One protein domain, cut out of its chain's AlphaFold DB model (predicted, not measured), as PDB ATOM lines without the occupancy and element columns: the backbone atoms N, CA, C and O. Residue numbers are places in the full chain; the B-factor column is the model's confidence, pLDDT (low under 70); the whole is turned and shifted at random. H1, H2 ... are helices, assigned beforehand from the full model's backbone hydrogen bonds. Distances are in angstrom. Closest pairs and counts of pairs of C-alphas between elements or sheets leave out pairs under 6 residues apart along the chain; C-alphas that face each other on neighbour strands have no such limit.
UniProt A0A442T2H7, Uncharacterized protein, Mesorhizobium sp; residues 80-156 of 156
ATOM      1  N   TYR A  80      -0.181   2.020  -8.256       66.44
ATOM      2  CA  TYR A  80      -1.249   2.500  -9.149       66.44
ATOM      3  C   TYR A  80      -2.487   1.594  -9.140       66.44
ATOM      4  O   TYR A  80      -3.615   2.072  -9.272       66.44
ATOM      5  N   PHE A  81      -2.300   0.289  -8.934       68.25
ATOM      6  CA  PHE A  81      -3.382  -0.696  -8.911       68.25
ATOM      7  C   PHE A  81      -3.613  -1.173  -7.474       68.25
ATOM      8  O   PHE A  81      -2.677  -1.643  -6.840       68.25
ATOM      9  N   ILE A  82      -4.842  -1.095  -6.953       68.38
ATOM     10  CA  ILE A  82      -5.148  -1.532  -5.571       68.38
ATOM     11  C   ILE A  82      -4.774  -2.999  -5.347       68.38
ATOM     12  O   ILE A  82      -4.170  -3.333  -4.329       68.38
ATOM     13  N   ASP A  83      -5.043  -3.852  -6.334       74.69
ATOM     14  CA  ASP A  83      -4.682  -5.267  -6.278       74.69
ATOM     15  C   ASP A  83      -3.168  -5.440  -6.109       74.69
ATOM     16  O   ASP A  83      -2.720  -6.332  -5.397       74.69
ATOM     17  N   SER A  84      -2.357  -4.528  -6.661       78.06
ATOM     18  CA  SER A  84      -0.903  -4.557  -6.481       78.06
ATOM     19  C   SER A  84      -0.481  -4.330  -5.031       78.06
ATOM     20  O   SER A  84       0.454  -4.995  -4.579       78.06
ATOM     21  N   THR A  85      -1.160  -3.453  -4.282       85.94
ATOM     22  CA  THR A  85      -0.884  -3.264  -2.848       85.94
ATOM     23  C   THR A  85      -1.244  -4.521  -2.052       85.94
ATOM     24  O   THR A  85      -0.458  -4.953  -1.209       85.94
ATOM     25  N   PHE A  86      -2.390  -5.146  -2.358       90.25
ATOM     26  CA  PHE A  86      -2.814  -6.393  -1.714       90.25
ATOM     27  C   PHE A  86      -1.868  -7.554  -2.023       90.25
ATOM     28  O   PHE A  86      -1.437  -8.238  -1.100       90.25
ATOM     29  N   PHE A  87      -1.443  -7.736  -3.276       90.94
ATOM     30  CA  PHE A  87      -0.412  -8.726  -3.604       90.94
ATOM     31  C   PHE A  87       0.896  -8.463  -2.851       90.94
ATOM     32  O   PHE A  87       1.535  -9.411  -2.410       90.94
ATOM     33  N   GLY A  88       1.294  -7.200  -2.658       93.81
ATOM     34  CA  GLY A  88       2.457  -6.864  -1.832       93.81
ATOM     35  C   GLY A  88       2.308  -7.302  -0.374       93.81
ATOM     36  O   GLY A  88       3.217  -7.939   0.159       93.81
ATOM     37  N   ALA A  89       1.145  -7.055   0.236       95.25
ATOM     38  CA  ALA A  89       0.828  -7.564   1.571       95.25
ATOM     39  C   ALA A  89       0.872  -9.104   1.619       95.25
ATOM     40  O   ALA A  89       1.467  -9.671   2.533       95.25
ATOM     41  N   ALA A  90       0.325  -9.774   0.596       96.19
ATOM     42  CA  ALA A  90       0.338 -11.233   0.463       96.19
ATOM     43  C   ALA A  90       1.765 -11.789   0.449       96.19
ATOM     44  O   ALA A  90       2.098 -12.730   1.168       96.19
ATOM     45  N   ILE A  91       2.616 -11.191  -0.386       97.56
ATOM     46  CA  ILE A  91       4.006 -11.599  -0.562       97.56
ATOM     47  C   ILE A  91       4.776 -11.427   0.751       97.56
ATOM     48  O   ILE A  91       5.487 -12.340   1.159       97.56
ATOM     49  N   LEU A  92       4.619 -10.282   1.428       98.25
ATOM     50  CA  LEU A  92       5.258 -10.027   2.721       98.25
ATOM     51  C   LEU A  92       4.797 -11.026   3.787       98.25
ATOM     52  O   LEU A  92       5.629 -11.537   4.533       98.25
ATOM     53  N   ALA A  93       3.504 -11.356   3.822       98.25
ATOM     54  CA  ALA A  93       2.970 -12.351   4.743       98.25
ATOM     55  C   ALA A  93       3.564 -13.744   4.495       98.25
ATOM     56  O   ALA A  93       3.999 -14.402   5.436       98.25
ATOM     57  N   LYS A  94       3.673 -14.171   3.231       98.38
ATOM     58  CA  LYS A  94       4.307 -15.452   2.865       98.38
ATOM     59  C   LYS A  94       5.824 -15.486   3.073       98.38
ATOM     60  O   LYS A  94       6.417 -16.557   3.025       98.38
ATOM     61  N   LEU A  95       6.436 -14.336   3.346       98.44
ATOM     62  CA  LEU A  95       7.825 -14.198   3.789       98.44
ATOM     63  C   LEU A  95       7.957 -14.047   5.314       98.44
ATOM     64  O   LEU A  95       9.040 -13.715   5.784       98.44
ATOM     65  N   ASP A  96       6.870 -14.232   6.069       98.12
ATOM     66  CA  ASP A  96       6.797 -14.046   7.527       98.12
ATOM     67  C   ASP A  96       7.154 -12.621   8.004       98.12
ATOM     68  O   ASP A  96       7.457 -12.357   9.167       98.12
ATOM     69  N   ARG A  97       7.064 -11.631   7.106       98.38
ATOM     70  CA  ARG A  97       7.271 -10.205   7.414       98.38
ATOM     71  C   ARG A  97       5.959  -9.565   7.864       98.38
ATOM     72  O   ARG A  97       5.491  -8.591   7.276       98.38
ATOM     73  N   LEU A  98       5.343 -10.137   8.900       98.06
ATOM     74  CA  LEU A  98       3.943  -9.882   9.275       98.06
ATOM     75  C   LEU A  98       3.645  -8.417   9.629       98.06
ATOM     76  O   LEU A  98       2.596  -7.894   9.255       98.06
ATOM     77  N   ALA A  99       4.572  -7.725  10.300       97.88
ATOM     78  CA  ALA A  99       4.399  -6.310  10.640       97.88
ATOM     79  C   ALA A  99       4.303  -5.424   9.384       97.88
ATOM     80  O   ALA A  99       3.451  -4.542   9.293       97.88
ATOM     81  N   GLU A 100       5.146  -5.695   8.388       97.38
ATOM     82  CA  GLU A 100       5.125  -4.977   7.115       97.38
ATOM     83  C   GLU A 100       3.927  -5.393   6.262       97.38
ATOM     84  O   GLU A 100       3.280  -4.537   5.662       97.38
ATOM     85  N   ALA A 101       3.589  -6.686   6.254       97.56
ATOM     86  CA  ALA A 101       2.401  -7.197   5.581       97.56
ATOM     87  C   ALA A 101       1.136  -6.480   6.070       97.56
ATOM     88  O   ALA A 101       0.342  -6.017   5.252       97.56
ATOM     89  N   LYS A 102       1.004  -6.304   7.391       97.00
ATOM     90  CA  LYS A 102      -0.104  -5.571   8.008       97.00
ATOM     91  C   LYS A 102      -0.160  -4.113   7.572       97.00
ATOM     92  O   LYS A 102      -1.221  -3.641   7.175       97.00
ATOM     93  N   LEU A 103       0.973  -3.413   7.566       95.25
ATOM     94  CA  LEU A 103       1.021  -2.022   7.106       95.25
ATOM     95  C   LEU A 103       0.583  -1.889   5.637       95.25
ATOM     96  O   LEU A 103      -0.157  -0.973   5.270       95.25
ATOM     97  N   TRP A 104       1.021  -2.816   4.785       93.94
ATOM     98  CA  TRP A 104       0.625  -2.844   3.376       93.94
ATOM     99  C   TRP A 104      -0.860  -3.176   3.205       93.94
ATOM    100  O   TRP A 104      -1.529  -2.539   2.389       93.94
ATOM    101  N   ALA A 105      -1.392  -4.110   3.994       94.12
ATOM    102  CA  ALA A 105      -2.812  -4.449   4.013       94.12
ATOM    103  C   ALA A 105      -3.680  -3.257   4.447       94.12
ATOM    104  O   ALA A 105      -4.651  -2.921   3.766       94.12
ATOM    105  N   GLU A 106      -3.308  -2.562   5.523       93.75
ATOM    106  CA  GLU A 106      -4.011  -1.363   6.001       93.75
ATOM    107  C   GLU A 106      -4.020  -0.258   4.939       93.75
ATOM    108  O   GLU A 106      -5.070   0.328   4.651       93.75
ATOM    109  N   LYS A 107      -2.875  -0.026   4.282       91.62
ATOM    110  CA  LYS A 107      -2.768   0.918   3.164       91.62
ATOM    111  C   LYS A 107      -3.676   0.523   1.993       91.62
ATOM    112  O   LYS A 107      -4.334   1.392   1.413       91.62
ATOM    113  N   ALA A 108      -3.727  -0.762   1.648       90.25
ATOM    114  CA  ALA A 108      -4.565  -1.279   0.569       90.25
ATOM    115  C   ALA A 108      -6.064  -1.094   0.873       90.25
ATOM    116  O   ALA A 108      -6.808  -0.564   0.044       90.25
ATOM    117  N   VAL A 109      -6.494  -1.434   2.092       91.25
ATOM    118  CA  VAL A 109      -7.883  -1.260   2.552       91.25
ATOM    119  C   VAL A 109      -8.273   0.218   2.609       91.25
ATOM    120  O   VAL A 109      -9.369   0.576   2.176       91.25
ATOM    121  N   ALA A 110      -7.392   1.098   3.091       91.12
ATOM    122  CA  ALA A 110      -7.653   2.538   3.114       91.12
ATOM    123  C   ALA A 110      -7.884   3.097   1.699       91.12
ATOM    124  O   ALA A 110      -8.813   3.872   1.474       91.12
ATOM    125  N   ARG A 111      -7.087   2.651   0.722       88.19
ATOM    126  CA  ARG A 111      -7.241   3.032  -0.689       88.19
ATOM    127  C   ARG A 111      -8.509   2.483  -1.321       88.19
ATOM    128  O   ARG A 111      -9.135   3.196  -2.101       88.19
ATOM    129  N   LEU A 112      -8.892   1.252  -0.981       88.25
ATOM    130  CA  LEU A 112     -10.170   0.683  -1.404       88.25
ATOM    131  C   LEU A 112     -11.315   1.571  -0.918       88.25
ATOM    132  O   LEU A 112     -12.093   2.046  -1.736       88.25
ATOM    133  N   LYS A 113     -11.346   1.889   0.380       91.00
ATOM    134  CA  LYS A 113     -12.382   2.732   0.995       91.00
ATOM    135  C   LYS A 113     -12.444   4.157   0.437       91.00
ATOM    136  O   LYS A 113     -13.508   4.760   0.466       91.00
ATOM    137  N   ALA A 114     -11.337   4.689  -0.079       90.94
ATOM    138  CA  ALA A 114     -11.295   6.024  -0.676       90.94
ATOM    139  C   ALA A 114     -11.949   6.110  -2.072       90.94
ATOM    140  O   ALA A 114     -12.164   7.212  -2.577       90.94
ATOM    141  N   ARG A 115     -12.248   4.978  -2.725       88.12
ATOM    142  CA  ARG A 115     -12.928   4.956  -4.030       88.12
ATOM    143  C   ARG A 115     -14.452   5.065  -3.870       88.12
ATOM    144  O   ARG A 115     -14.986   4.593  -2.866       88.12
ATOM    145  N   PRO A 116     -15.177   5.604  -4.869       91.69
ATOM    146  CA  PRO A 116     -16.639   5.555  -4.882       91.69
ATOM    147  C   PRO A 116     -17.152   4.116  -4.728       91.69
ATOM    148  O   PRO A 116     -16.742   3.233  -5.481       91.69
ATOM    149  N   GLY A 117     -18.020   3.871  -3.741       88.31
ATOM    150  CA  GLY A 117     -18.537   2.530  -3.422       88.31
ATOM    151  C   GLY A 117     -17.552   1.607  -2.684       88.31
ATOM    152  O   GLY A 117     -17.855   0.440  -2.429       88.31
ATOM    153  N   GLY A 118     -16.349   2.094  -2.373       89.19
ATOM    154  CA  GLY A 118     -15.268   1.303  -1.795       89.19
ATOM    155  C   GLY A 118     -15.475   0.937  -0.327       89.19
ATOM    156  O   GLY A 118     -14.998  -0.103   0.124       89.19
ATOM    157  N   VAL A 119     -16.210   1.761   0.428       89.06
ATOM    158  CA  VAL A 119     -16.577   1.466   1.822       89.06
ATOM    159  C   VAL A 119     -17.532   0.276   1.874       89.06
ATOM    160  O   VAL A 119     -17.306  -0.660   2.639       89.06
ATOM    161  N   GLU A 120     -18.550   0.275   1.015       89.88
ATOM    162  CA  GLU A 120     -19.529  -0.801   0.889       89.88
ATOM    163  C   GLU A 120     -18.880  -2.091   0.378       89.88
ATOM    164  O   GLU A 120     -19.219  -3.177   0.841       89.88
ATOM    165  N   GLN A 121     -17.929  -1.984  -0.554       85.50
ATOM    166  CA  GLN A 121     -17.134  -3.120  -1.022       85.50
ATOM    167  C   GLN A 121     -16.267  -3.705   0.096       85.50
ATOM    168  O   GLN A 121     -16.290  -4.914   0.312       85.50
ATOM    169  N   ALA A 122     -15.550  -2.862   0.845       86.06
ATOM    170  CA  ALA A 122     -14.714  -3.312   1.955       86.06
ATOM    171  C   ALA A 122     -15.537  -3.972   3.077       86.06
ATOM    172  O   ALA A 122     -15.063  -4.916   3.704       86.06
ATOM    173  N   ALA A 123     -16.766  -3.498   3.313       85.44
ATOM    174  CA  ALA A 123     -17.677  -4.047   4.317       85.44
ATOM    175  C   ALA A 123     -18.225  -5.444   3.968       85.44
ATOM    176  O   ALA A 123     -18.690  -6.146   4.861       85.44
ATOM    177  N   LYS A 124     -18.169  -5.861   2.695       83.12
ATOM    178  CA  LYS A 124     -18.618  -7.189   2.236       83.12
ATOM    179  C   LYS A 124     -17.564  -8.295   2.398       83.12
ATOM    180  O   LYS A 124     -17.819  -9.420   1.982       83.12
ATOM    181  N   GLY A 125     -16.411  -7.976   2.987       87.81
ATOM    182  CA  GLY A 125     -15.276  -8.884   3.139       87.81
ATOM    183  C   GLY A 125     -14.203  -8.592   2.092       87.81
ATOM    184  O   GLY A 125     -14.377  -8.842   0.896       87.81
ATOM    185  N   CYS A 126     -13.072  -8.041   2.537       87.19
ATOM    186  CA  CYS A 126     -11.991  -7.627   1.637       87.19
ATOM    187  C   CYS A 126     -11.343  -8.832   0.945       87.19
ATOM    188  O   CYS A 126     -10.991  -8.751  -0.229       87.19
ATOM    189  N   ILE A 127     -11.214  -9.957   1.650       90.50
ATOM    190  CA  ILE A 127     -10.591 -11.167   1.103       90.50
ATOM    191  C   ILE A 127     -11.454 -11.752  -0.014       90.50
ATOM    192  O   ILE A 127     -10.937 -12.032  -1.095       90.50
ATOM    193  N   GLN A 128     -12.768 -11.864   0.203       88.81
ATOM    194  CA  GLN A 128     -13.682 -12.371  -0.820       88.81
ATOM    195  C   GLN A 128     -13.702 -11.463  -2.054       88.81
ATOM    196  O   GLN A 128     -13.558 -11.954  -3.172       88.81
ATOM    197  N   LEU A 129     -13.768 -10.142  -1.857       87.50
ATOM    198  CA  LEU A 129     -13.690  -9.170  -2.951       87.50
ATOM    199  C   LEU A 129     -12.427  -9.364  -3.808       87.50
ATOM    200  O   LEU A 129     -12.487  -9.320  -5.036       87.50
ATOM    201  N   LEU A 130     -11.274  -9.591  -3.174       85.94
ATOM    202  CA  LEU A 130     -10.018  -9.802  -3.893       85.94
ATOM    203  C   LEU A 130      -9.999 -11.131  -4.648       85.94
ATOM    204  O   LEU A 130      -9.479 -11.178  -5.761       85.94
ATOM    205  N   LEU A 131     -10.575 -12.191  -4.077       89.25
ATOM    206  CA  LEU A 131     -10.715 -13.495  -4.734       89.25
ATOM    207  C   LEU A 131     -11.709 -13.479  -5.904       89.25
ATOM    208  O   LEU A 131     -11.601 -14.322  -6.796       89.25
ATOM    209  N   ASP A 132     -12.665 -12.550  -5.899       87.00
ATOM    210  CA  ASP A 132     -13.603 -12.343  -7.003       87.00
ATOM    211  C   ASP A 132     -12.951 -11.536  -8.138       87.00
ATOM    212  O   ASP A 132     -13.150 -11.842  -9.316       87.00
ATOM    213  N   ASN A 133     -12.107 -10.554  -7.797       84.25
ATOM    214  CA  ASN A 133     -11.358  -9.751  -8.771       84.25
ATOM    215  C   ASN A 133     -10.172 -10.505  -9.395       84.25
ATOM    216  O   ASN A 133      -9.766 -10.199 -10.518       84.25
ATOM    217  N   ASN A 134      -9.617 -11.492  -8.686       84.75
ATOM    218  CA  ASN A 134      -8.493 -12.306  -9.141       84.75
ATOM    219  C   ASN A 134      -8.979 -13.730  -9.436       84.75
ATOM    220  O   ASN A 134      -9.128 -14.531  -8.509       84.75
ATOM    221  N   PRO A 135      -9.225 -14.082 -10.714       86.19
ATOM    222  CA  PRO A 135      -9.877 -15.332 -11.089       86.19
ATOM    223  C   PRO A 135      -8.902 -16.520 -11.053       86.19
ATOM    224  O   PRO A 135      -8.692 -17.200 -12.062       86.19
ATOM    225  N   PHE A 136      -8.302 -16.781  -9.889       92.75
ATOM    226  CA  PHE A 136      -7.504 -17.976  -9.641       92.75
ATOM    227  C   PHE A 136      -8.343 -19.216  -9.947       92.75
ATOM    228  O   PHE A 136      -9.390 -19.455  -9.336       92.75
ATOM    229  N   ARG A 137      -7.875 -20.013 -10.904       93.62
ATOM    230  CA  ARG A 137      -8.558 -21.219 -11.361       93.62
ATOM    231  C   ARG A 137      -8.343 -22.396 -10.419       93.62
ATOM    232  O   ARG A 137      -9.229 -23.238 -10.299       93.62
ATOM    233  N   ARG A 138      -7.149 -22.506  -9.833       95.00
ATOM    234  CA  ARG A 138      -6.805 -23.600  -8.922       95.00
ATOM    235  C   ARG A 138      -7.193 -23.211  -7.505       95.00
ATOM    236  O   ARG A 138      -6.892 -22.102  -7.069       95.00
ATOM    237  N   GLN A 139      -7.828 -24.137  -6.793       95.50
ATOM    238  CA  GLN A 139      -8.216 -23.916  -5.403       95.50
ATOM    239  C   GLN A 139      -6.987 -23.650  -4.523       95.50
ATOM    240  O   GLN A 139      -6.995 -22.721  -3.735       95.50
ATOM    241  N   GLU A 140      -5.891 -24.366  -4.764       96.38
ATOM    242  CA  GLU A 140      -4.621 -24.197  -4.045       96.38
ATOM    243  C   GLU A 140      -4.066 -22.765  -4.126       96.38
ATOM    244  O   GLU A 140      -3.484 -22.265  -3.168       96.38
ATOM    245  N   ASP A 141      -4.241 -22.083  -5.264       96.31
ATOM    246  CA  ASP A 141      -3.813 -20.691  -5.436       96.31
ATOM    247  C   ASP A 141      -4.762 -19.710  -4.743       96.31
ATOM    248  O   ASP A 141      -4.304 -18.727  -4.156       96.31
ATOM    249  N   ARG A 142      -6.073 -20.003  -4.759       95.75
ATOM    250  CA  ARG A 142      -7.081 -19.249  -3.995       95.75
ATOM    251  C   ARG A 142      -6.781 -19.322  -2.502       95.75
ATOM    252  O   ARG A 142      -6.716 -18.283  -1.851       95.75
ATOM    253  N   ASP A 143      -6.549 -20.529  -1.994       96.50
ATOM    254  CA  ASP A 143      -6.264 -20.787  -0.583       96.50
ATOM    255  C   ASP A 143      -4.951 -20.123  -0.174       96.50
ATOM    256  O   ASP A 143      -4.901 -19.416   0.828       96.50
ATOM    257  N   HIS A 144      -3.908 -20.255  -0.997       96.94
ATOM    258  CA  HIS A 144      -2.619 -19.623  -0.739       96.94
ATOM    259  C   HIS A 144      -2.720 -18.094  -0.640       96.94
ATOM    260  O   HIS A 144      -2.105 -17.488   0.243       96.94
ATOM    261  N   PHE A 145      -3.496 -17.464  -1.527       95.81
ATOM    262  CA  PHE A 145      -3.728 -16.023  -1.490       95.81
ATOM    263  C   PHE A 145      -4.592 -15.610  -0.289       95.81
ATOM    264  O   PHE A 145      -4.232 -14.671   0.419       95.81
ATOM    265  N   ALA A 146      -5.690 -16.323  -0.016       95.50
ATOM    266  CA  ALA A 146      -6.577 -16.046   1.115       95.50
ATOM    267  C   ALA A 146      -5.850 -16.178   2.461       95.50
ATOM    268  O   ALA A 146      -5.929 -15.289   3.308       95.50
ATOM    269  N   GLU A 147      -5.072 -17.245   2.632       96.88
ATOM    270  CA  GLU A 147      -4.229 -17.466   3.806       96.88
ATOM    271  C   GLU A 147      -3.222 -16.320   3.980       96.88
ATOM    272  O   GLU A 147      -3.092 -15.779   5.077       96.88
ATOM    273  N   ALA A 148      -2.564 -15.882   2.899       97.44
ATOM    274  CA  ALA A 148      -1.654 -14.736   2.943       97.44
ATOM    275  C   ALA A 148      -2.363 -13.446   3.394       97.44
ATOM    276  O   ALA A 148      -1.793 -12.664   4.154       97.44
ATOM    277  N   MET A 149      -3.604 -13.220   2.949       95.81
ATOM    278  CA  MET A 149      -4.400 -12.060   3.366       95.81
ATOM    279  C   MET A 149      -4.769 -12.124   4.850       95.81
ATOM    280  O   MET A 149      -4.638 -11.120   5.551       95.81
ATOM    281  N   HIS A 150      -5.168 -13.298   5.345       96.25
ATOM    282  CA  HIS A 150      -5.429 -13.501   6.770       96.25
ATOM    283  C   HIS A 150      -4.174 -13.260   7.616       96.25
ATOM    284  O   HIS A 150      -4.235 -12.534   8.607       96.25
ATOM    285  N   MET A 151      -3.022 -13.793   7.197       97.69
ATOM    286  CA  MET A 151      -1.730 -13.545   7.847       97.69
ATOM    287  C   MET A 151      -1.353 -12.054   7.846       97.69
ATOM    288  O   MET A 151      -0.811 -11.553   8.829       97.69
ATOM    289  N   ALA A 152      -1.671 -11.329   6.770       96.81
ATOM    290  CA  ALA A 152      -1.474  -9.883   6.675       96.81
ATOM    291  C   ALA A 152      -2.480  -9.068   7.513       96.81
ATOM    292  O   ALA A 152      -2.424  -7.841   7.512       96.81
ATOM    293  N   GLY A 153      -3.411  -9.711   8.224       94.38
ATOM    294  CA  GLY A 153      -4.405  -9.031   9.052       94.38
ATOM    295  C   GLY A 153      -5.510  -8.338   8.254       94.38
ATOM    296  O   GLY A 153      -6.159  -7.431   8.780       94.38
ATOM    297  N   VAL A 154      -5.735  -8.736   6.997       90.25
ATOM    298  CA  VAL A 154      -6.894  -8.269   6.229       90.25
ATOM    299  C   VAL A 154      -8.166  -8.820   6.890       90.25
ATOM    300  O   VAL A 154      -8.235 -10.026   7.145       90.25
ATOM    301  N   PRO A 155      -9.176  -7.978   7.178       78.38
ATOM    302  CA  PRO A 155     -10.443  -8.447   7.731       78.38
ATOM    303  C   PRO A 155     -11.131  -9.449   6.796       78.38
ATOM    304  O   PRO A 155     -11.132  -9.249   5.576       78.38
ATOM    305  N   GLY A 156     -11.708 -10.499   7.394       70.38
ATOM    306  CA  GLY A 156     -12.569 -11.470   6.709       70.38
ATOM    307  C   GLY A 156     -13.796 -10.825   6.089       70.38
ATOM    308  O   GLY A 156     -14.304  -9.841   6.674       70.38
TER     309      GLY A 156
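What this domain is: This is residues 80 to 156 of the 156 residues of an uncharacterized protein of Mesorhizobium sp (UniProt A0A442T2H7). Two helical hairpins are set crosswise: H1 and H2 lie side by side, H5 packs on H1 at about a right angle, and H4 folds back along H5. Short H3, at the end of H2, joins the two hairpins. The printed part has 77 residues with five named helices, H1 to H5 in order, and no named strand: all helix, compact, radius of gyration of the C-alphas 11.5 A, spans 32 by 29 by 23 A.

How they stand to each other: Start at H2, residues 98 to 113. It touches H1, residues 82 to 94, in a hairpin, a shallow tilt of 17 degrees, opposite ways; the closest C-alphas, of Ala 89 and Ala 101, are 4.3 A apart. H5, residues 139 to 151, touches H1 about perpendicular, at 84 degrees; closest are C-alphas 90 and 148, 4.7 A. H4, residues 126 to 133, forms a hairpin with H5 at 31 degrees; closest are C-alphas 127 and 146, 6.3 A. H3, residues 118 to 123, touches residues 109 to 113 of H2 alone; closest are C-alphas 113 and 119, 4.5 A. Every O i to N i+4 pair in the five helices is within hydrogen-bond range.

Where its parts are: Find C-alpha 98 at (3.943, -9.882, 9.275); H2 runs 22.2 A to C-alpha 113. H5 ends at C-alpha 151, (-1.730, -13.545, 7.847).

The domain as a whole: The printed part has no cut, its four links are tight, and residues 80 to 82 are under pLDDT 70.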